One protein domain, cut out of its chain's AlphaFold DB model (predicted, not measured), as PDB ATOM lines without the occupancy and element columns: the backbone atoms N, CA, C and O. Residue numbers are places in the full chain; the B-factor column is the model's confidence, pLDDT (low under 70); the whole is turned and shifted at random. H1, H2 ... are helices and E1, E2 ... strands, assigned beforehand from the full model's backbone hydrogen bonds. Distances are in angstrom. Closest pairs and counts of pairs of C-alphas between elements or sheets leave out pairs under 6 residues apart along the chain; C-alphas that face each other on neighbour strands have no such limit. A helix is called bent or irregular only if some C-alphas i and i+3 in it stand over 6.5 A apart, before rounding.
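Overview. This is residues 127 to 263 of the 269 residues of an uncharacterized protein of Chryseobacterium koreense CCUG 49689 (UniProt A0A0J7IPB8). Two long helices, H1 and the arm H5b of the bent helix H5, run side by side in opposite ways and make most of the length of a rod. Near one end H2 folds back along H1 and packs, with H1, on the other arm, H5a, while the short H3 and H4 sit loosely nearby; at the other end of the rod H6 makes a corner with the end of H5b, and from there the chain folds back through strand E1 into a loop whose residues 256 to 261 stick out. The 137 printed residues hold six named helices and one named strand, in the order H1 H2 H3 H4 H5 H6 E1, and the class is mostly helix. The whole is loose, with a radius of gyration of the C-alphas of 19.9 A and spans of 61 by 26 by 19 A.

Arrangement. Start with H1, residues 127 to 161, and go on to H2, residues 166 to 177: the two form a helical hairpin, a shallow tilt of 17 degrees, closest at the C-alphas of Arg 151 and Ala 176, 4.9 A apart. H3, residues 179 to 183, is close to H2 but not clearly touching, with C-alphas 175 and 181 closest at 6.1 A. H4, residues 186 to 193, is apart from H1. H5, residues 198 to 238, was assigned by its hydrogen bonds as one helix but is bent, with C-alphas 208 and 211 6.8 A apart; its arms H5a, residues 198 to 208, and H5b, residues 211 to 238, stand about perpendicular at 81 degrees. H5a touches H1 at a steep tilt of 53 degrees, closest at C-alphas 154 and 208, 6.7 A apart. H5a also touches H2, closest at C-alphas 168 and 198, 7.0 A apart. H5b touches H1, opposite ways at a shallow tilt of 28 degrees, with C-alphas 133 and 226 closest at 5.8 A. H6, residues 240 to 247, only just touches H5b, only at the corner, with 3 pairs of C-alphas within 8 A, the closest those of Glu 235 and Tyr 242 at 5.9 A. E1, residues 251 to 255, pairs with no named strand, but its residues 254 to 255 pair antiparallel with residues 262 to 263. Every O i to N i+4 pair is within hydrogen-bond range in H1, H2, H5a and H6; the counts are 19 of 24 in H5b, 1 of 4 in H4, with 3 of 5 O i to N i+3 pairs, and 0 of 1 in H3, with 0 of 2.

Along the chain. Find C-alpha 127 at (-28.270, 6.612, -108.065); from there H1 runs 50.8 A to C-alpha 161. H5b runs 40.5 A from C-alpha 211 to C-alpha 238 at (-19.806, -6.725, -105.414), with a kink of 32 degrees near residue 227. E1 ends at C-alpha 255, (-8.220, 5.593, -107.937).

Size, cuts and confidence. The two C-alphas farthest apart, Glu 163 and Asn 241, are 61.1 A apart. The printed part has no cut, and its links between named elements are tight. Look for low confidence at residues 179 to 187, under 70.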
ATOM      1  N   LEU A 127     -28.516   5.379-107.305       94.44
ATOM      2  CA  LEU A 127     -28.270   6.612-108.065       94.44
ATOM      3  C   LEU A 127     -28.782   7.863-107.338       94.44
ATOM      4  O   LEU A 127     -28.106   8.885-107.345       94.44
ATOM      5  N   ASN A 128     -29.923   7.774-106.646       93.25
ATOM      6  CA  ASN A 128     -30.441   8.891-105.852       93.25
ATOM      7  C   ASN A 128     -29.507   9.207-104.680       93.25
ATOM      8  O   ASN A 128     -29.207  10.369-104.430       93.25
ATOM      9  N   GLY A 129     -29.018   8.169-103.998       95.94
ATOM     10  CA  GLY A 129     -28.051   8.315-102.914       95.94
ATOM     11  C   GLY A 129     -26.710   8.887-103.374       95.94
ATOM     12  O   GLY A 129     -26.138   9.739-102.705       95.94
ATOM     13  N   LEU A 130     -26.230   8.483-104.551       96.69
ATOM     14  CA  LEU A 130     -25.019   9.043-105.154       96.69
ATOM     15  C   LEU A 130     -25.216  10.501-105.597       96.69
ATOM     16  O   LEU A 130     -24.304  11.314-105.459       96.69
ATOM     17  N   GLN A 131     -26.407  10.868-106.079       95.62
ATOM     18  CA  GLN A 131     -26.737  12.258-106.396       95.62
ATOM     19  C   GLN A 131     -26.780  13.129-105.130       95.62
ATOM     20  O   GLN A 131     -26.298  14.264-105.144       95.62
ATOM     21  N   GLU A 132     -27.328  12.598-104.037       95.75
ATOM     22  CA  GLU A 132     -27.306  13.233-102.719       95.75
ATOM     23  C   GLU A 132     -25.868  13.408-102.216       95.75
ATOM     24  O   GLU A 132     -25.487  14.519-101.851       95.75
ATOM     25  N   LEU A 133     -25.038  12.361-102.310       96.00
ATOM     26  CA  LEU A 133     -23.611  12.412-101.984       96.00
ATOM     27  C   LEU A 133     -22.876  13.482-102.802       96.00
ATOM     28  O   LEU A 133     -22.146  14.291-102.238       96.00
ATOM     29  N   GLN A 134     -23.094  13.545-104.119       95.06
ATOM     30  CA  GLN A 134     -22.498  14.575-104.975       95.06
ATOM     31  C   GLN A 134     -22.905  15.992-104.552       95.06
ATOM     32  O   GLN A 134     -22.073  16.902-104.521       95.06
ATOM     33  N   ASN A 135     -24.183  16.197-104.234       94.06
ATOM     34  CA  ASN A 135     -24.670  17.490-103.763       94.06
ATOM     35  C   ASN A 135     -24.058  17.842-102.404       94.06
ATOM     36  O   ASN A 135     -23.657  18.990-102.202       94.06
ATOM     37  N   LYS A 136     -23.924  16.857-101.510       94.12
ATOM     38  CA  LYS A 136     -23.297  17.034-100.202       94.12
ATOM     39  C   LYS A 136     -21.812  17.375-100.322       94.12
ATOM     40  O   LYS A 136     -21.402  18.362 -99.729       94.12
ATOM     41  N   LYS A 137     -21.048  16.687-101.179       92.62
ATOM     42  CA  LYS A 137     -19.647  17.026-101.505       92.62
ATOM     43  C   LYS A 137     -19.491  18.476-101.968       92.62
ATOM     44  O   LYS A 137     -18.635  19.210-101.482       92.62
ATOM     45  N   LYS A 138     -20.369  18.936-102.870       91.62
ATOM     46  CA  LYS A 138     -20.381  20.337-103.339       91.62
ATOM     47  C   LYS A 138     -20.697  21.330-102.219       91.62
ATOM     48  O   LYS A 138     -20.113  22.409-102.177       91.62
ATOM     49  N   GLN A 139     -21.634  20.996-101.332       90.88
ATOM     50  CA  GLN A 139     -21.940  21.820-100.161       90.88
ATOM     51  C   GLN A 139     -20.759  21.852 -99.185       90.88
ATOM     52  O   GLN A 139     -20.392  22.931 -98.735       90.88
ATOM     53  N   ASN A 140     -20.135  20.706 -98.919       89.50
ATOM     54  CA  ASN A 140     -18.998  20.575 -98.015       89.50
ATOM     55  C   ASN A 140     -17.784  21.353 -98.509       89.50
ATOM     56  O   ASN A 140     -17.193  22.072 -97.716       89.50
ATOM     57  N   SER A 141     -17.482  21.325 -99.809       89.00
ATOM     58  CA  SER A 141     -16.433  22.170-100.394       89.00
ATOM     59  C   SER A 141     -16.684  23.665-100.144       89.00
ATOM     60  O   SER A 141     -15.773  24.385 -99.748       89.00
ATOM     61  N   ARG A 142     -17.931  24.143-100.262       88.31
ATOM     62  CA  ARG A 142     -18.264  25.544 -99.934       88.31
ATOM     63  C   ARG A 142     -18.160  25.832 -98.438       88.31
ATOM     64  O   ARG A 142     -17.690  26.901 -98.055       88.31
ATOM     65  N   SER A 143     -18.617  24.905 -97.597       87.44
ATOM     66  CA  SER A 143     -18.498  25.011 -96.140       87.44
ATOM     67  C   SER A 143     -17.033  25.026 -95.704       87.44
ATOM     68  O   SER A 143     -16.690  25.783 -94.804       87.44
ATOM     69  N   TYR A 144     -16.176  24.254 -96.373       87.12
ATOM     70  CA  TYR A 144     -14.732  24.231 -96.174       87.12
ATOM     71  C   TYR A 144     -14.104  25.583 -96.519       87.12
ATOM     72  O   TYR A 144     -13.412  26.158 -95.686       87.12
ATOM     73  N   ASP A 145     -14.416  26.157 -97.686       88.12
ATOM     74  CA  ASP A 145     -13.901  27.478 -98.072       88.12
ATOM     75  C   ASP A 145     -14.324  28.568 -97.077       88.12
ATOM     76  O   ASP A 145     -13.550  29.462 -96.729       88.12
ATOM     77  N   GLN A 146     -15.576  28.510 -96.613       88.31
ATOM     78  CA  GLN A 146     -16.076  29.413 -95.579       88.31
ATOM     79  C   GLN A 146     -15.347  29.197 -94.257       88.31
ATOM     80  O   GLN A 146     -14.940  30.172 -93.629       88.31
ATOM     81  N   TYR A 147     -15.160  27.943 -93.851       88.50
ATOM     82  CA  TYR A 147     -14.453  27.592 -92.631       88.50
ATOM     83  C   TYR A 147     -13.012  28.105 -92.658       88.50
ATOM     84  O   TYR A 147     -12.596  28.814 -91.745       88.50
ATOM     85  N   TYR A 148     -12.295  27.861 -93.752       90.06
ATOM     86  CA  TYR A 148     -10.939  28.351 -93.964       90.06
ATOM     87  C   TYR A 148     -10.849  29.881 -93.888       90.06
ATOM     88  O   TYR A 148      -9.974  30.424 -93.217       90.06
ATOM     89  N   LYS A 149     -11.799  30.609 -94.490       91.31
ATOM     90  CA  LYS A 149     -11.865  32.076 -94.348       91.31
ATOM     91  C   LYS A 149     -12.054  32.512 -92.894       91.31
ATOM     92  O   LYS A 149     -11.410  33.468 -92.467       91.31
ATOM     93  N   GLN A 150     -12.900  31.820 -92.128       91.06
ATOM     94  CA  GLN A 150     -13.107  32.137 -90.712       91.06
ATOM     95  C   GLN A 150     -11.841  31.920 -89.882       91.06
ATOM     96  O   GLN A 150     -11.542  32.750 -89.030       91.06
ATOM     97  N   ARG A 151     -11.042  30.886 -90.174       91.81
ATOM     98  CA  ARG A 151      -9.733  30.670 -89.526       91.81
ATOM     99  C   ARG A 151      -8.812  31.881 -89.661       91.81
ATOM    100  O   ARG A 151      -8.193  32.298 -88.687       91.81
ATOM    101  N   MET A 152      -8.756  32.471 -90.855       94.19
ATOM    102  CA  MET A 152      -7.938  33.660 -91.120       94.19
ATOM    103  C   MET A 152      -8.453  34.886 -90.354       94.19
ATOM    104  O   MET A 152      -7.661  35.616 -89.765       94.19
ATOM    105  N   ILE A 153      -9.775  35.068 -90.284       93.81
ATOM    106  CA  ILE A 153     -10.402  36.151 -89.508       93.81
ATOM    107  C   ILE A 153     -10.142  35.981 -88.004       93.81
ATOM    108  O   ILE A 153      -9.849  36.960 -87.322       93.81
ATOM    109  N   ILE A 154     -10.242  34.755 -87.481       91.56
ATOM    110  CA  ILE A 154      -9.971  34.441 -86.070       91.56
ATOM    111  C   ILE A 154      -8.516  34.753 -85.731       91.56
ATOM    112  O   ILE A 154      -8.259  35.431 -84.739       91.56
ATOM    113  N   ARG A 155      -7.574  34.326 -86.580       93.62
ATOM    114  CA  ARG A 155      -6.154  34.668 -86.437       93.62
ATOM    115  C   ARG A 155      -5.961  36.175 -86.314       93.62
ATOM    116  O   ARG A 155      -5.326  36.626 -85.367       93.62
ATOM    117  N   ASP A 156      -6.517  36.942 -87.249       93.31
ATOM    118  CA  ASP A 156      -6.347  38.398 -87.279       93.31
ATOM    119  C   ASP A 156      -6.999  39.071 -86.069       93.31
ATOM    120  O   ASP A 156      -6.436  40.005 -85.506       93.31
ATOM    121  N   ARG A 157      -8.151  38.566 -85.613       91.94
ATOM    122  CA  ARG A 157      -8.802  39.050 -84.392       91.94
ATOM    123  C   ARG A 157      -7.927  38.819 -83.166       91.94
ATOM    124  O   ARG A 157      -7.679  39.778 -82.447       91.94
ATOM    125  N   ILE A 158      -7.433  37.593 -82.966       91.31
ATOM    126  CA  ILE A 158      -6.558  37.261 -81.834       91.31
ATOM    127  C   ILE A 158      -5.319  38.157 -81.865       91.31
ATOM    128  O   ILE A 158      -4.995  38.760 -80.850       91.31
ATOM    129  N   LEU A 159      -4.678  38.311 -83.030       91.06
ATOM    130  CA  LEU A 159      -3.492  39.160 -83.202       91.06
ATOM    131  C   LEU A 159      -3.732  40.646 -82.882       91.06
ATOM    132  O   LEU A 159      -2.770  41.343 -82.573       91.06
ATOM    133  N   ASN A 160      -4.978  41.123 -82.935       89.25
ATOM    134  CA  ASN A 160      -5.343  42.507 -82.625       89.25
ATOM    135  C   ASN A 160      -5.666  42.746 -81.137       89.25
ATOM    136  O   ASN A 160      -5.819  43.899 -80.741       89.25
ATOM    137  N   GLU A 161      -5.786  41.705 -80.304       86.25
ATOM    138  CA  GLU A 161      -6.144  41.859 -78.882       86.25
ATOM    139  C   GLU A 161      -4.976  42.332 -78.006       86.25
ATOM    140  O   GLU A 161      -5.190  42.956 -76.965       86.25
ATOM    141  N   LYS A 162      -3.737  42.023 -78.398       82.06
ATOM    142  CA  LYS A 162      -2.513  42.411 -77.685       82.06
ATOM    143  C   LYS A 162      -1.295  42.318 -78.601       82.06
ATOM    144  O   LYS A 162      -1.373  41.787 -79.703       82.06
ATOM    145  N   GLU A 163      -0.144  42.772 -78.118       88.12
ATOM    146  CA  GLU A 163       1.121  42.554 -78.814       88.12
ATOM    147  C   GLU A 163       1.567  41.084 -78.687       88.12
ATOM    148  O   GLU A 163       1.642  40.536 -77.584       88.12
ATOM    149  N   PHE A 164       1.839  40.444 -79.829       89.31
ATOM    150  CA  PHE A 164       2.366  39.077 -79.918       89.31
ATOM    151  C   PHE A 164       3.793  39.079 -80.467       89.31
ATOM    152  O   PHE A 164       4.112  39.804 -81.423       89.31
ATOM    153  N   ASN A 165       4.636  38.214 -79.910       91.19
ATOM    154  CA  ASN A 165       5.985  37.974 -80.401       91.19
ATOM    155  C   ASN A 165       5.977  37.148 -81.709       91.19
ATOM    156  O   ASN A 165       4.935  36.706 -82.201       91.19
ATOM    157  N   ASN A 166       7.153  36.964 -82.311       91.19
ATOM    158  CA  ASN A 166       7.270  36.289 -83.606       91.19
ATOM    159  C   ASN A 166       6.882  34.804 -83.564       91.19
ATOM    160  O   ASN A 166       6.330  34.307 -84.546       91.19
ATOM    161  N   ASP A 167       7.138  34.102 -82.463       90.38
ATOM    162  CA  ASP A 167       6.827  32.675 -82.344       90.38
ATOM    163  C   ASP A 167       5.327  32.451 -82.117       90.38
ATOM    164  O   ASP A 167       4.722  31.589 -82.756       90.38
ATOM    165  N   GLU A 168       4.681  33.317 -81.333       90.44
ATOM    166  CA  GLU A 168       3.224  33.350 -81.180       90.44
ATOM    167  C   GLU A 168       2.518  33.640 -82.517       90.44
ATOM    168  O   GLU A 168       1.558  32.954 -82.879       90.44
ATOM    169  N   LYS A 169       3.021  34.612 -83.294       91.38
ATOM    170  CA  LYS A 169       2.508  34.932 -84.640       91.38
ATOM    171  C   LYS A 169       2.648  33.754 -85.603       91.38
ATOM    172  O   LYS A 169       1.716  33.476 -86.361       91.38
ATOM    173  N   LYS A 170       3.786  33.052 -85.577       90.44
ATOM    174  CA  LYS A 170       4.012  31.848 -86.393       90.44
ATOM    175  C   LYS A 170       3.053  30.725 -86.012       90.44
ATOM    176  O   LYS A 170       2.455  30.139 -86.912       90.44
ATOM    177  N   LEU A 171       2.863  30.461 -84.715       89.62
ATOM    178  CA  LEU A 171       1.921  29.441 -84.246       89.62
ATOM    179  C   LEU A 171       0.492  29.763 -84.700       89.62
ATOM    180  O   LEU A 171      -0.167  28.911 -85.286       89.62
ATOM    181  N   LEU A 172       0.032  31.004 -84.522       89.31
ATOM    182  CA  LEU A 172      -1.288  31.442 -84.993       89.31
ATOM    183  C   LEU A 172      -1.433  31.353 -86.519       89.31
ATOM    184  O   LEU A 172      -2.478  30.940 -87.017       89.31
ATOM    185  N   GLY A 173      -0.392  31.706 -87.278       89.94
ATOM    186  CA  GLY A 173      -0.377  31.546 -88.732       89.94
ATOM    187  C   GLY A 173      -0.470  30.080 -89.167       89.94
ATOM    188  O   GLY A 173      -1.191  29.764 -90.116       89.94
ATOM    189  N   TYR A 174       0.204  29.184 -88.448       88.81
ATOM    190  CA  TYR A 174       0.138  27.742 -88.676       88.81
ATOM    191  C   TYR A 174      -1.254  27.182 -88.364       88.81
ATOM    192  O   TYR A 174      -1.846  26.528 -89.220       88.81
ATOM    193  N   LEU A 175      -1.821  27.510 -87.199       87.88
ATOM    194  CA  LEU A 175      -3.182  27.110 -86.825       87.88
ATOM    195  C   LEU A 175      -4.208  27.611 -87.853       87.88
ATOM    196  O   LEU A 175      -5.095  26.871 -88.264       87.88
ATOM    197  N   ALA A 176      -4.056  28.838 -88.353       89.44
ATOM    198  CA  ALA A 176      -4.968  29.386 -89.351       89.44
ATOM    199  C   ALA A 176      -4.925  28.648 -90.694       89.44
ATOM    200  O   ALA A 176      -5.963  28.462 -91.331       89.44
ATOM    201  N   THR A 177      -3.737  28.224 -91.121       86.94
ATOM    202  CA  THR A 177      -3.519  27.657 -92.458       86.94
ATOM    203  C   THR A 177      -3.656  26.142 -92.504       86.94
ATOM    204  O   THR A 177      -4.029  25.611 -93.550       86.94
ATOM    205  N   ASN A 178      -3.410  25.449 -91.395       80.75
ATOM    206  CA  ASN A 178      -3.487  24.001 -91.338       80.75
ATOM    207  C   ASN A 178      -4.781  23.538 -90.653       80.75
ATOM    208  O   ASN A 178      -4.954  23.682 -89.452       80.75
ATOM    209  N   ILE A 179      -5.712  22.977 -91.422       68.44
ATOM    210  CA  ILE A 179      -7.044  22.584 -90.926       68.44
ATOM    211  C   ILE A 179      -7.002  21.296 -90.100       68.44
ATOM    212  O   ILE A 179      -7.848  21.098 -89.232       68.44
ATOM    213  N   THR A 180      -5.989  20.447 -90.293       63.66
ATOM    214  CA  THR A 180      -5.835  19.237 -89.471       63.66
ATOM    215  C   THR A 180      -5.435  19.559 -88.028       63.66
ATOM    216  O   THR A 180      -5.462  18.673 -87.185       63.66
ATOM    217  N   THR A 181      -5.122  20.825 -87.707       58.28
ATOM    218  CA  THR A 181      -4.676  21.237 -86.368       58.28
ATOM    219  C   THR A 181      -5.797  21.497 -85.381       58.28
ATOM    220  O   THR A 181      -5.513  21.845 -84.241       58.28
ATOM    221  N   ASP A 182      -7.061  21.362 -85.774       59.97
ATOM    222  CA  ASP A 182      -8.178  21.600 -84.851       59.97
ATOM    223  C   ASP A 182      -8.277  20.559 -83.734       59.97
ATOM    224  O   ASP A 182      -9.094  20.699 -82.823       59.97
ATOM    225  N   GLU A 183      -7.502  19.484 -83.839       59.22
ATOM    226  CA  GLU A 183      -7.328  18.448 -82.821       59.22
ATOM    227  C   GLU A 183      -5.918  18.451 -82.227       59.22
ATOM    228  O   GLU A 183      -5.679  17.745 -81.252       59.22
ATOM    229  N   ASN A 184      -5.004  19.269 -82.763       63.69
ATOM    230  CA  ASN A 184      -3.630  19.297 -82.294       63.69
ATOM    231  C   ASN A 184      -3.543  19.985 -80.933       63.69
ATOM    232  O   ASN A 184      -4.031  21.094 -80.714       63.69
ATOM    233  N   THR A 185      -2.834  19.324 -80.040       62.53
ATOM    234  CA  THR A 185      -2.349  19.825 -78.765       62.53
ATOM    235  C   THR A 185      -0.885  20.251 -78.903       62.53
ATOM    236  O   THR A 185      -0.236  20.026 -79.927       62.53
ATOM    237  N   ILE A 186      -0.316  20.843 -77.848       61.31
ATOM    238  CA  ILE A 186       1.126  21.128 -77.807       61.31
ATOM    239  C   ILE A 186       1.953  19.855 -78.037       61.31
ATOM    240  O   ILE A 186       2.986  19.937 -78.700       61.31
ATOM    241  N   SER A 187       1.510  18.681 -77.558       63.88
ATOM    242  CA  SER A 187       2.272  17.441 -77.764       63.88
ATOM    243  C   SER A 187       2.355  17.038 -79.232       63.88
ATOM    244  O   SER A 187       3.356  16.453 -79.634       63.88
ATOM    245  N   ASP A 188       1.356  17.402 -80.036       72.56
ATOM    246  CA  ASP A 188       1.307  17.076 -81.465       72.56
ATOM    247  C   ASP A 188       2.221  17.988 -82.296       72.56
ATOM    248  O   ASP A 188       2.697  17.598 -83.360       72.56
ATOM    249  N   LEU A 189       2.508  19.197 -81.797       74.62
ATOM    250  CA  LEU A 189       3.418  20.149 -82.446       74.62
ATOM    251  C   LEU A 189       4.856  20.077 -81.908       74.62
ATOM    252  O   LEU A 189       5.778  20.592 -82.545       74.62
ATOM    253  N   GLY A 190       5.076  19.440 -80.757       75.62
ATOM    254  CA  GLY A 190       6.397  19.282 -80.150       75.62
ATOM    255  C   GLY A 190       7.135  20.619 -80.003       75.62
ATOM    256  O   GLY A 190       6.555  21.626 -79.601       75.62
ATOM    257  N   ASN A 191       8.415  20.646 -80.393       76.25
ATOM    258  CA  ASN A 191       9.284  21.824 -80.259       76.25
ATOM    259  C   ASN A 191       8.761  23.088 -80.964       76.25
ATOM    260  O   ASN A 191       9.170  24.186 -80.601       76.25
ATOM    261  N   TRP A 192       7.854  22.961 -81.939       73.12
ATOM    262  CA  TRP A 192       7.232  24.109 -82.611       73.12
ATOM    263  C   TRP A 192       6.268  24.899 -81.717       73.12
ATOM    264  O   TRP A 192       6.025  26.075 -81.979       73.12
ATOM    265  N   ALA A 193       5.730  24.272 -80.670       79.19
ATOM    266  CA  ALA A 193       4.849  24.905 -79.691       79.19
ATOM    267  C   ALA A 193       5.465  24.954 -78.277       79.19
ATOM    268  O   ALA A 193       4.775  25.299 -77.318       79.19
ATOM    269  N   SER A 194       6.757  24.644 -78.129       80.81
ATOM    270  CA  SER A 194       7.474  24.642 -76.844       80.81
ATOM    271  C   SER A 194       7.956  26.043 -76.441       80.81
ATOM    272  O   SER A 194       9.154  26.289 -76.329       80.81
ATOM    273  N   PHE A 195       7.024  26.973 -76.222       84.44
ATOM    274  CA  PHE A 195       7.295  28.310 -75.683       84.44
ATOM    275  C   PHE A 195       6.245  28.707 -74.634       84.44
ATOM    276  O   PHE A 195       5.126  28.204 -74.655       84.44
ATOM    277  N   GLU A 196       6.602  29.617 -73.723       82.81
ATOM    278  CA  GLU A 196       5.859  29.922 -72.482       82.81
ATOM    279  C   GLU A 196       4.352  30.176 -72.683       82.81
ATOM    280  O   GLU A 196       3.525  29.687 -71.915       82.81
ATOM    281  N   ASN A 197       3.978  30.879 -73.756       86.94
ATOM    282  CA  ASN A 197       2.598  31.300 -74.007       86.94
ATOM    283  C   ASN A 197       1.790  30.388 -74.944       86.94
ATOM    284  O   ASN A 197       0.636  30.712 -75.240       86.94
ATOM    285  N   SER A 198       2.332  29.270 -75.430       86.94
ATOM    286  CA  SER A 198       1.656  28.452 -76.448       86.94
ATOM    287  C   SER A 198       0.302  27.903 -75.982       86.94
ATOM    288  O   SER A 198      -0.667  27.980 -76.735       86.94
ATOM    289  N   ASN A 199       0.182  27.461 -74.724       86.69
ATOM    290  CA  ASN A 199      -1.090  27.009 -74.132       86.69
ATOM    291  C   ASN A 199      -2.187  28.075 -74.239       86.69
ATOM    292  O   ASN A 199      -3.303  27.794 -74.666       86.69
ATOM    293  N   LYS A 200      -1.845  29.329 -73.926       87.75
ATOM    294  CA  LYS A 200      -2.782  30.453 -73.996       87.75
ATOM    295  C   LYS A 200      -3.212  30.750 -75.435       87.75
ATOM    296  O   LYS A 200      -4.365  31.105 -75.667       87.75
ATOM    297  N   ILE A 201      -2.309  30.586 -76.408       88.38
ATOM    298  CA  ILE A 201      -2.646  30.696 -77.836       88.38
ATOM    299  C   ILE A 201      -3.661  29.623 -78.236       88.38
ATOM    300  O   ILE A 201      -4.654  29.943 -78.888       88.38
ATOM    301  N   PHE A 202      -3.448  28.375 -77.812       87.25
ATOM    302  CA  PHE A 202      -4.381  27.280 -78.071       87.25
ATOM    303  C   PHE A 202      -5.750  27.508 -77.431       87.25
ATOM    304  O   PHE A 202      -6.762  27.267 -78.080       87.25
ATOM    305  N   GLU A 203      -5.808  28.003 -76.194       88.12
ATOM    306  CA  GLU A 203      -7.075  28.330 -75.529       88.12
ATOM    307  C   GLU A 203      -7.867  29.404 -76.289       88.12
ATOM    308  O   GLU A 203      -9.057  29.215 -76.554       88.12
ATOM    309  N   LEU A 204      -7.209  30.500 -76.688       88.56
ATOM    310  CA  LEU A 204      -7.831  31.572 -77.476       88.56
ATOM    311  C   LEU A 204      -8.317  31.057 -78.833       88.56
ATOM    312  O   LEU A 204      -9.455  31.313 -79.226       88.56
ATOM    313  N   TRP A 205      -7.476  30.284 -79.523       89.62
ATOM    314  CA  TRP A 205      -7.821  29.667 -80.798       89.62
ATOM    315  C   TRP A 205      -9.031  28.739 -80.672       89.62
ATOM    316  O   TRP A 205     -10.019  28.901 -81.389       89.62
ATOM    317  N   ASN A 206      -8.987  27.795 -79.729       87.06
ATOM    318  CA  ASN A 206     -10.014  26.771 -79.544       87.06
ATOM    319  C   ASN A 206     -11.360  27.368 -79.126       87.06
ATOM    320  O   ASN A 206     -12.410  26.926 -79.603       87.06
ATOM    321  N   LYS A 207     -11.338  28.407 -78.284       87.81
ATOM    322  CA  LYS A 207     -12.540  29.151 -77.896       87.81
ATOM    323  C   LYS A 207     -13.266  29.719 -79.118       87.81
ATOM    324  O   LYS A 207     -14.478  29.563 -79.222       87.81
ATOM    325  N   GLU A 208     -12.535  30.325 -80.050       88.06
ATOM    326  CA  GLU A 208     -13.115  30.968 -81.234       88.06
ATOM    327  C   GLU A 208     -13.465  29.963 -82.345       88.06
ATOM    328  O   GLU A 208     -14.521  30.070 -82.974       88.06
ATOM    329  N   ILE A 209     -12.608  28.965 -82.598       86.88
ATOM    330  CA  ILE A 209     -12.767  28.053 -83.741       86.88
ATOM    331  C   ILE A 209     -13.822  26.964 -83.506       86.88
ATOM    332  O   ILE A 209     -14.446  26.507 -84.465       86.88
ATOM    333  N   SER A 210     -14.066  26.564 -82.251       85.44
ATOM    334  CA  SER A 210     -14.938  25.428 -81.897       85.44
ATOM    335  C   SER A 210     -16.353  25.525 -82.485       85.44
ATOM    336  O   SER A 210     -16.893  24.532 -82.979       85.44
ATOM    337  N   ILE A 211     -16.930  26.730 -82.512       80.00
ATOM    338  CA  ILE A 211     -18.263  26.998 -83.074       80.00
ATOM    339  C   ILE A 211     -18.299  26.659 -84.571       80.00
ATOM    340  O   ILE A 211     -19.255  26.055 -85.063       80.00
ATOM    341  N   TYR A 212     -17.246  27.023 -85.300       83.19
ATOM    342  CA  TYR A 212     -17.147  26.794 -86.738       83.19
ATOM    343  C   TYR A 212     -16.752  25.348 -87.060       83.19
ATOM    344  O   TYR A 212     -17.303  24.765 -87.997       83.19
ATOM    345  N   LYS A 213     -15.877  24.750 -86.239       82.56
ATOM    346  CA  LYS A 213     -15.461  23.346 -86.342       82.56
ATOM    347  C   LYS A 213     -16.656  22.401 -86.246       82.56
ATOM    348  O   LYS A 213     -16.829  21.554 -87.114       82.56
ATOM    349  N   ASN A 214     -17.516  22.575 -85.241       81.44
ATOM    350  CA  ASN A 214     -18.666  21.689 -85.024       81.44
ATOM    351  C   ASN A 214     -19.626  21.679 -86.220       81.44
ATOM    352  O   ASN A 214     -20.081  20.618 -86.651       81.44
ATOM    353  N   LYS A 215     -19.881  22.854 -86.806       78.38
ATOM    354  CA  LYS A 215     -20.729  22.989 -87.996       78.38
ATOM    355  C   LYS A 215     -20.126  22.294 -89.220       78.38
ATOM    356  O   LYS A 215     -20.857  21.705 -90.015       78.38
ATOM    357  N   TYR A 216     -18.806  22.375 -89.388       82.81
ATOM    358  CA  TYR A 216     -18.104  21.693 -90.473       82.81
ATOM    359  C   TYR A 216     -18.089  20.165 -90.266       82.81
ATOM    360  O   TYR A 216     -18.481  19.430 -91.173       82.81
ATOM    361  N   ALA A 217     -17.778  19.698 -89.052       84.12
ATOM    362  CA  ALA A 217     -17.702  18.279 -88.695       84.12
ATOM    363  C   ALA A 217     -19.039  17.533 -88.870       84.12
ATOM    364  O   ALA A 217     -19.072  16.409 -89.375       84.12
ATOM    365  N   GLU A 218     -20.168  18.155 -88.516       84.81
ATOM    366  CA  GLU A 218     -21.497  17.576 -88.772       84.81
ATOM    367  C   GLU A 218     -21.735  17.359 -90.278       84.81
ATOM    368  O   GLU A 218     -22.313  16.357 -90.709       84.81
ATOM    369  N   SER A 219     -21.236  18.281 -91.100       83.56
ATOM    370  CA  SER A 219     -21.364  18.210 -92.550       83.56
ATOM    371  C   SER A 219     -20.520  17.085 -93.161       83.56
ATOM    372  O   SER A 219     -20.993  16.404 -94.077       83.56
ATOM    373  N   GLU A 220     -19.309  16.859 -92.646       88.00
ATOM    374  CA  GLU A 220     -18.445  15.733 -93.034       88.00
ATOM    375  C   GLU A 220     -19.037  14.388 -92.611       88.00
ATOM    376  O   GLU A 220     -19.036  13.437 -93.393       88.00
ATOM    377  N   LYS A 221     -19.626  14.309 -91.411       91.12
ATOM    378  CA  LYS A 221     -20.272  13.085 -90.921       91.12
ATOM    379  C   LYS A 221     -21.356  12.589 -91.879       91.12
ATOM    380  O   LYS A 221     -21.363  11.415 -92.239       91.12
ATOM    381  N   ILE A 222     -22.233  13.484 -92.335       92.56
ATOM    382  CA  ILE A 222     -23.300  13.139 -93.286       92.56
ATOM    383  C   ILE A 222     -22.713  12.663 -94.625       92.56
ATOM    384  O   ILE A 222     -23.207  11.701 -95.208       92.56
ATOM    385  N   GLU A 223     -21.654  13.310 -95.125       94.06
ATOM    386  CA  GLU A 223     -20.976  12.853 -96.346       94.06
ATOM    387  C   GLU A 223     -20.409  11.438 -96.180       94.06
ATOM    388  O   GLU A 223     -20.625  10.589 -97.048       94.06
ATOM    389  N   ASN A 224     -19.755  11.166 -95.051       94.44
ATOM    390  CA  ASN A 224     -19.194   9.856 -94.739       94.44
ATOM    391  C   ASN A 224     -20.278   8.777 -94.640       94.44
ATOM    392  O   ASN A 224     -20.106   7.695 -95.194       94.44
ATOM    393  N   GLU A 225     -21.420   9.070 -94.012       96.31
ATOM    394  CA  GLU A 225     -22.561   8.148 -93.937       96.31
ATOM    395  C   GLU A 225     -23.131   7.814 -95.328       96.31
ATOM    396  O   GLU A 225     -23.427   6.652 -95.628       96.31
ATOM    397  N   LEU A 226     -23.258   8.817 -96.205       96.94
ATOM    398  CA  LEU A 226     -23.702   8.622 -97.587       96.94
ATOM    399  C   LEU A 226     -22.681   7.805 -98.392       96.94
ATOM    400  O   LEU A 226     -23.062   6.876 -99.110       96.94
ATOM    401  N   ASN A 227     -21.391   8.119 -98.261       96.44
ATOM    402  CA  ASN A 227     -20.313   7.410 -98.945       96.44
ATOM    403  C   ASN A 227     -20.226   5.946 -98.492       96.44
ATOM    404  O   ASN A 227     -20.169   5.040 -99.323       96.44
ATOM    405  N   GLU A 228     -20.316   5.692 -97.187       97.12
ATOM    406  CA  GLU A 228     -20.338   4.342 -96.622       97.12
ATOM    407  C   GLU A 228     -21.498   3.520 -97.203       97.12
ATOM    408  O   GLU A 228     -21.317   2.412 -97.715       97.12
ATOM    409  N   LYS A 229     -22.700   4.100 -97.201       97.62
ATOM    410  CA  LYS A 229     -23.929   3.428 -97.630       97.62
ATOM    411  C   LYS A 229     -23.996   3.155 -99.133       97.62
ATOM    412  O   LYS A 229     -24.511   2.109 -99.536       97.62
ATOM    413  N   PHE A 230     -23.554   4.099 -99.964       97.62
ATOM    414  CA  PHE A 230     -23.769   4.054-101.416       97.62
ATOM    415  C   PHE A 230     -22.516   3.716-102.228       97.62
ATOM    416  O   PHE A 230     -22.649   3.342-103.395       97.62
ATOM    417  N   VAL A 231     -21.324   3.790-101.636       96.56
ATOM    418  CA  VAL A 231     -20.053   3.480-102.306       96.56
ATOM    419  C   VAL A 231     -19.362   2.304-101.625       96.56
ATOM    420  O   VAL A 231     -19.291   1.231-102.223       96.56
ATOM    421  N   ILE A 232     -18.947   2.465-100.365       95.88
ATOM    422  CA  ILE A 232     -18.051   1.514 -99.686       95.88
ATOM    423  C   ILE A 232     -18.726   0.153 -99.483       95.88
ATOM    424  O   ILE A 232     -18.184  -0.878 -99.886       95.88
ATOM    425  N   GLN A 233     -19.927   0.111 -98.896       96.44
ATOM    426  CA  GLN A 233     -20.606  -1.165 -98.630       96.44
ATOM    427  C   GLN A 233     -20.975  -1.927 -99.912       96.44
ATOM    428  O   GLN A 233     -20.730  -3.139 -99.974       96.44
ATOM    429  N   PRO A 234     -21.553  -1.286-100.949       96.50
ATOM    430  CA  PRO A 234     -21.814  -1.971-102.209       96.50
ATOM    431  C   PRO A 234     -20.541  -2.426-102.936       96.50
ATOM    432  O   PRO A 234     -20.523  -3.550-103.443       96.50
ATOM    433  N   GLU A 235     -19.476  -1.615-102.956       94.94
ATOM    434  CA  GLU A 235     -18.188  -1.993-103.554       94.94
ATOM    435  C   GLU A 235     -17.579  -3.191-102.820       94.94
ATOM    436  O   GLU A 235     -17.225  -4.179-103.458       94.94
ATOM    437  N   LYS A 236     -17.570  -3.195-101.483       95.19
ATOM    438  CA  LYS A 236     -17.105  -4.345-100.689       95.19
ATOM    439  C   LYS A 236     -17.893  -5.624-100.990       95.19
ATOM    440  O   LYS A 236     -17.342  -6.721-100.944       95.19
ATOM    441  N   LYS A 237     -19.188  -5.500-101.295       95.12
ATOM    442  CA  LYS A 237     -20.072  -6.637-101.580       95.12
ATOM    443  C   LYS A 237     -19.912  -7.207-102.993       95.12
ATOM    444  O   LYS A 237     -20.043  -8.417-103.167       95.12
ATOM    445  N   PHE A 238     -19.721  -6.354-103.993       94.56
ATOM    446  CA  PHE A 238     -19.806  -6.725-105.414       94.56
ATOM    447  C   PHE A 238     -18.494  -6.497-106.189       94.56
ATOM    448  O   PHE A 238     -18.392  -6.866-107.361       94.56
ATOM    449  N   GLY A 239     -17.488  -5.889-105.561       92.44
ATOM    450  CA  GLY A 239     -16.201  -5.543-106.156       92.44
ATOM    451  C   GLY A 239     -16.331  -4.650-107.392       92.44
ATOM    452  O   GLY A 239     -17.289  -3.890-107.551       92.44
ATOM    453  N   SER A 240     -15.392  -4.807-108.328       92.12
ATOM    454  CA  SER A 240     -15.338  -4.043-109.583       92.12
ATOM    455  C   SER A 240     -16.596  -4.174-110.448       92.12
ATOM    456  O   SER A 240     -16.899  -3.265-111.219       92.12
ATOM    457  N   ASN A 241     -17.379  -5.254-110.306       94.94
ATOM    458  CA  ASN A 241     -18.653  -5.396-111.015       94.94
ATOM    459  C   ASN A 241     -19.645  -4.281-110.636       94.94
ATOM    460  O   ASN A 241     -20.474  -3.903-111.462       94.94
ATOM    461  N   TYR A 242     -19.571  -3.745-109.411       96.00
ATOM    462  CA  TYR A 242     -20.409  -2.626-108.979       96.00
ATOM    463  C   TYR A 242     -20.114  -1.351-109.760       96.00
ATOM    464  O   TYR A 242     -21.024  -0.734-110.309       96.00
ATOM    465  N   ILE A 243     -18.829  -1.011-109.855       95.62
ATOM    466  CA  ILE A 243     -18.336   0.169-110.563       95.62
ATOM    467  C   ILE A 243     -18.709   0.071-112.044       95.62
ATOM    468  O   ILE A 243     -19.308   0.991-112.596       95.62
ATOM    469  N   VAL A 244     -18.471  -1.092-112.661       95.25
ATOM    470  CA  VAL A 244     -18.860  -1.354-114.054       95.25
ATOM    471  C   VAL A 244     -20.373  -1.214-114.261       95.25
ATOM    472  O   VAL A 244     -20.811  -0.637-115.254       95.25
ATOM    473  N   ALA A 245     -21.194  -1.715-113.333       95.31
ATOM    474  CA  ALA A 245     -22.649  -1.601-113.433       95.31
ATOM    475  C   ALA A 245     -23.152  -0.157-113.270       95.31
ATOM    476  O   ALA A 245     -24.170   0.198-113.861       95.31
ATOM    477  N   LEU A 246     -22.463   0.666-112.478       96.00
ATOM    478  CA  LEU A 246     -22.788   2.080-112.304       96.00
ATOM    479  C   LEU A 246     -22.321   2.946-113.481       96.00
ATOM    480  O   LEU A 246     -22.963   3.950-113.785       96.00
ATOM    481  N   PHE A 247     -21.270   2.528-114.186       95.06
ATOM    482  CA  PHE A 247     -20.692   3.279-115.298       95.06
ATOM    483  C   PHE A 247     -21.703   3.592-116.412       95.06
ATOM    484  O   PHE A 247     -21.733   4.709-116.927       95.06
ATOM    485  N   LYS A 248     -22.603   2.656-116.744       92.25
ATOM    486  CA  LYS A 248     -23.653   2.893-117.757       92.25
ATOM    487  C   LYS A 248     -24.663   3.980-117.371       92.25
ATOM    488  O   LYS A 248     -25.372   4.485-118.232       92.25
ATOM    489  N   TYR A 249     -24.743   4.334-116.087       93.25
ATOM    490  CA  TYR A 249     -25.594   5.410-115.579       93.25
ATOM    491  C   TYR A 249     -24.846   6.753-115.482       93.25
ATOM    492  O   TYR A 249     -25.359   7.698-114.889       93.25
ATOM    493  N   GLY A 250     -23.633   6.849-116.039       93.31
ATOM    494  CA  GLY A 250     -22.825   8.072-116.011       93.31
ATOM    495  C   GLY A 250     -22.053   8.281-114.709       93.31
ATOM    496  O   GLY A 250     -21.586   9.384-114.456       93.31
ATOM    497  N   VAL A 251     -21.952   7.263-113.852       95.44
ATOM    498  CA  VAL A 251     -21.217   7.361-112.586       95.44
ATOM    499  C   VAL A 251     -19.733   7.102-112.828       95.44
ATOM    500  O   VAL A 251     -19.366   6.060-113.374       95.44
ATOM    501  N   ASN A 252     -18.891   8.018-112.359       92.81
ATOM    502  CA  ASN A 252     -17.441   7.925-112.409       92.81
ATOM    503  C   ASN A 252     -16.831   7.709-111.032       92.81
ATOM    504  O   ASN A 252     -17.208   8.333-110.037       92.81
ATOM    505  N   PHE A 253     -15.813   6.862-111.024       95.12
ATOM    506  CA  PHE A 253     -14.941   6.607-109.890       95.12
ATOM    507  C   PHE A 253     -13.501   6.867-110.314       95.12
ATOM    508  O   PHE A 253     -13.186   6.782-111.498       95.12
ATOM    509  N   TYR A 254     -12.629   7.177-109.367       92.50
ATOM    510  CA  TYR A 254     -11.194   7.282-109.612       92.50
ATOM    511  C   TYR A 254     -10.414   6.502-108.566       92.50
ATOM    512  O   TYR A 254     -10.932   6.242-107.479       92.50
ATOM    513  N   VAL A 255      -9.181   6.140-108.898       88.81
ATOM    514  CA  VAL A 255      -8.220   5.593-107.937       88.81
ATOM    515  C   VAL A 255      -7.317   6.730-107.484       88.81
ATOM    516  O   VAL A 255      -6.838   7.504-108.304       88.81
ATOM    517  N   SER A 256      -7.151   6.887-106.177       85.38
ATOM    518  CA  SER A 256      -6.265   7.904-105.612       85.38
ATOM    519  C   SER A 256      -4.808   7.458-105.702       85.38
ATOM    520  O   SER A 256      -4.452   6.416-105.152       85.38
ATOM    521  N   ASP A 257      -3.955   8.290-106.295       80.44
ATOM    522  CA  ASP A 257      -2.513   8.025-106.407       80.44
ATOM    523  C   ASP A 257      -1.815   7.991-105.035       80.44
ATOM    524  O   ASP A 257      -0.753   7.395-104.879       80.44
ATOM    525  N   LEU A 258      -2.427   8.598-104.009       80.00
ATOM    526  CA  LEU A 258      -1.860   8.686-102.661       80.00
ATOM    527  C   LEU A 258      -1.968   7.378-101.870       80.00
ATOM    528  O   LEU A 258      -1.146   7.117-100.995       80.00
ATOM    529  N   ASN A 259      -3.016   6.587-102.107       82.25
ATOM    530  CA  ASN A 259      -3.336   5.430-101.263       82.25
ATOM    531  C   ASN A 259      -3.962   4.242-102.014       82.25
ATOM    532  O   ASN A 259      -4.295   3.240-101.383       82.25
ATOM    533  N   GLY A 260      -4.149   4.338-103.333       82.44
ATOM    534  CA  GLY A 260      -4.739   3.289-104.166       82.44
ATOM    535  C   GLY A 260      -6.228   3.031-103.913       82.44
ATOM    536  O   GLY A 260      -6.765   2.042-104.411       82.44
ATOM    537  N   VAL A 261      -6.906   3.877-103.130       87.38
ATOM    538  CA  VAL A 261      -8.318   3.692-102.772       87.38
ATOM    539  C   VAL A 261      -9.223   4.225-103.884       87.38
ATOM    540  O   VAL A 261      -8.959   5.278-104.468       87.38
ATOM    541  N   THR A 262     -10.310   3.500-104.159       90.38
ATOM    542  CA  THR A 262     -11.375   3.937-105.067       90.38
ATOM    543  C   THR A 262     -12.237   5.012-104.409       90.38
ATOM    544  O   THR A 262     -12.761   4.824-103.313       90.38
ATOM    545  N   TYR A 263     -12.481   6.111-105.118       91.88
ATOM    546  CA  TYR A 263     -13.364   7.181-104.670       91.88
ATOM    547  C   TYR A 263     -14.432   7.493-105.712       91.88
ATOM    548  O   TYR A 263     -14.180   7.530-106.917       91.88
TER     549      TYR A 263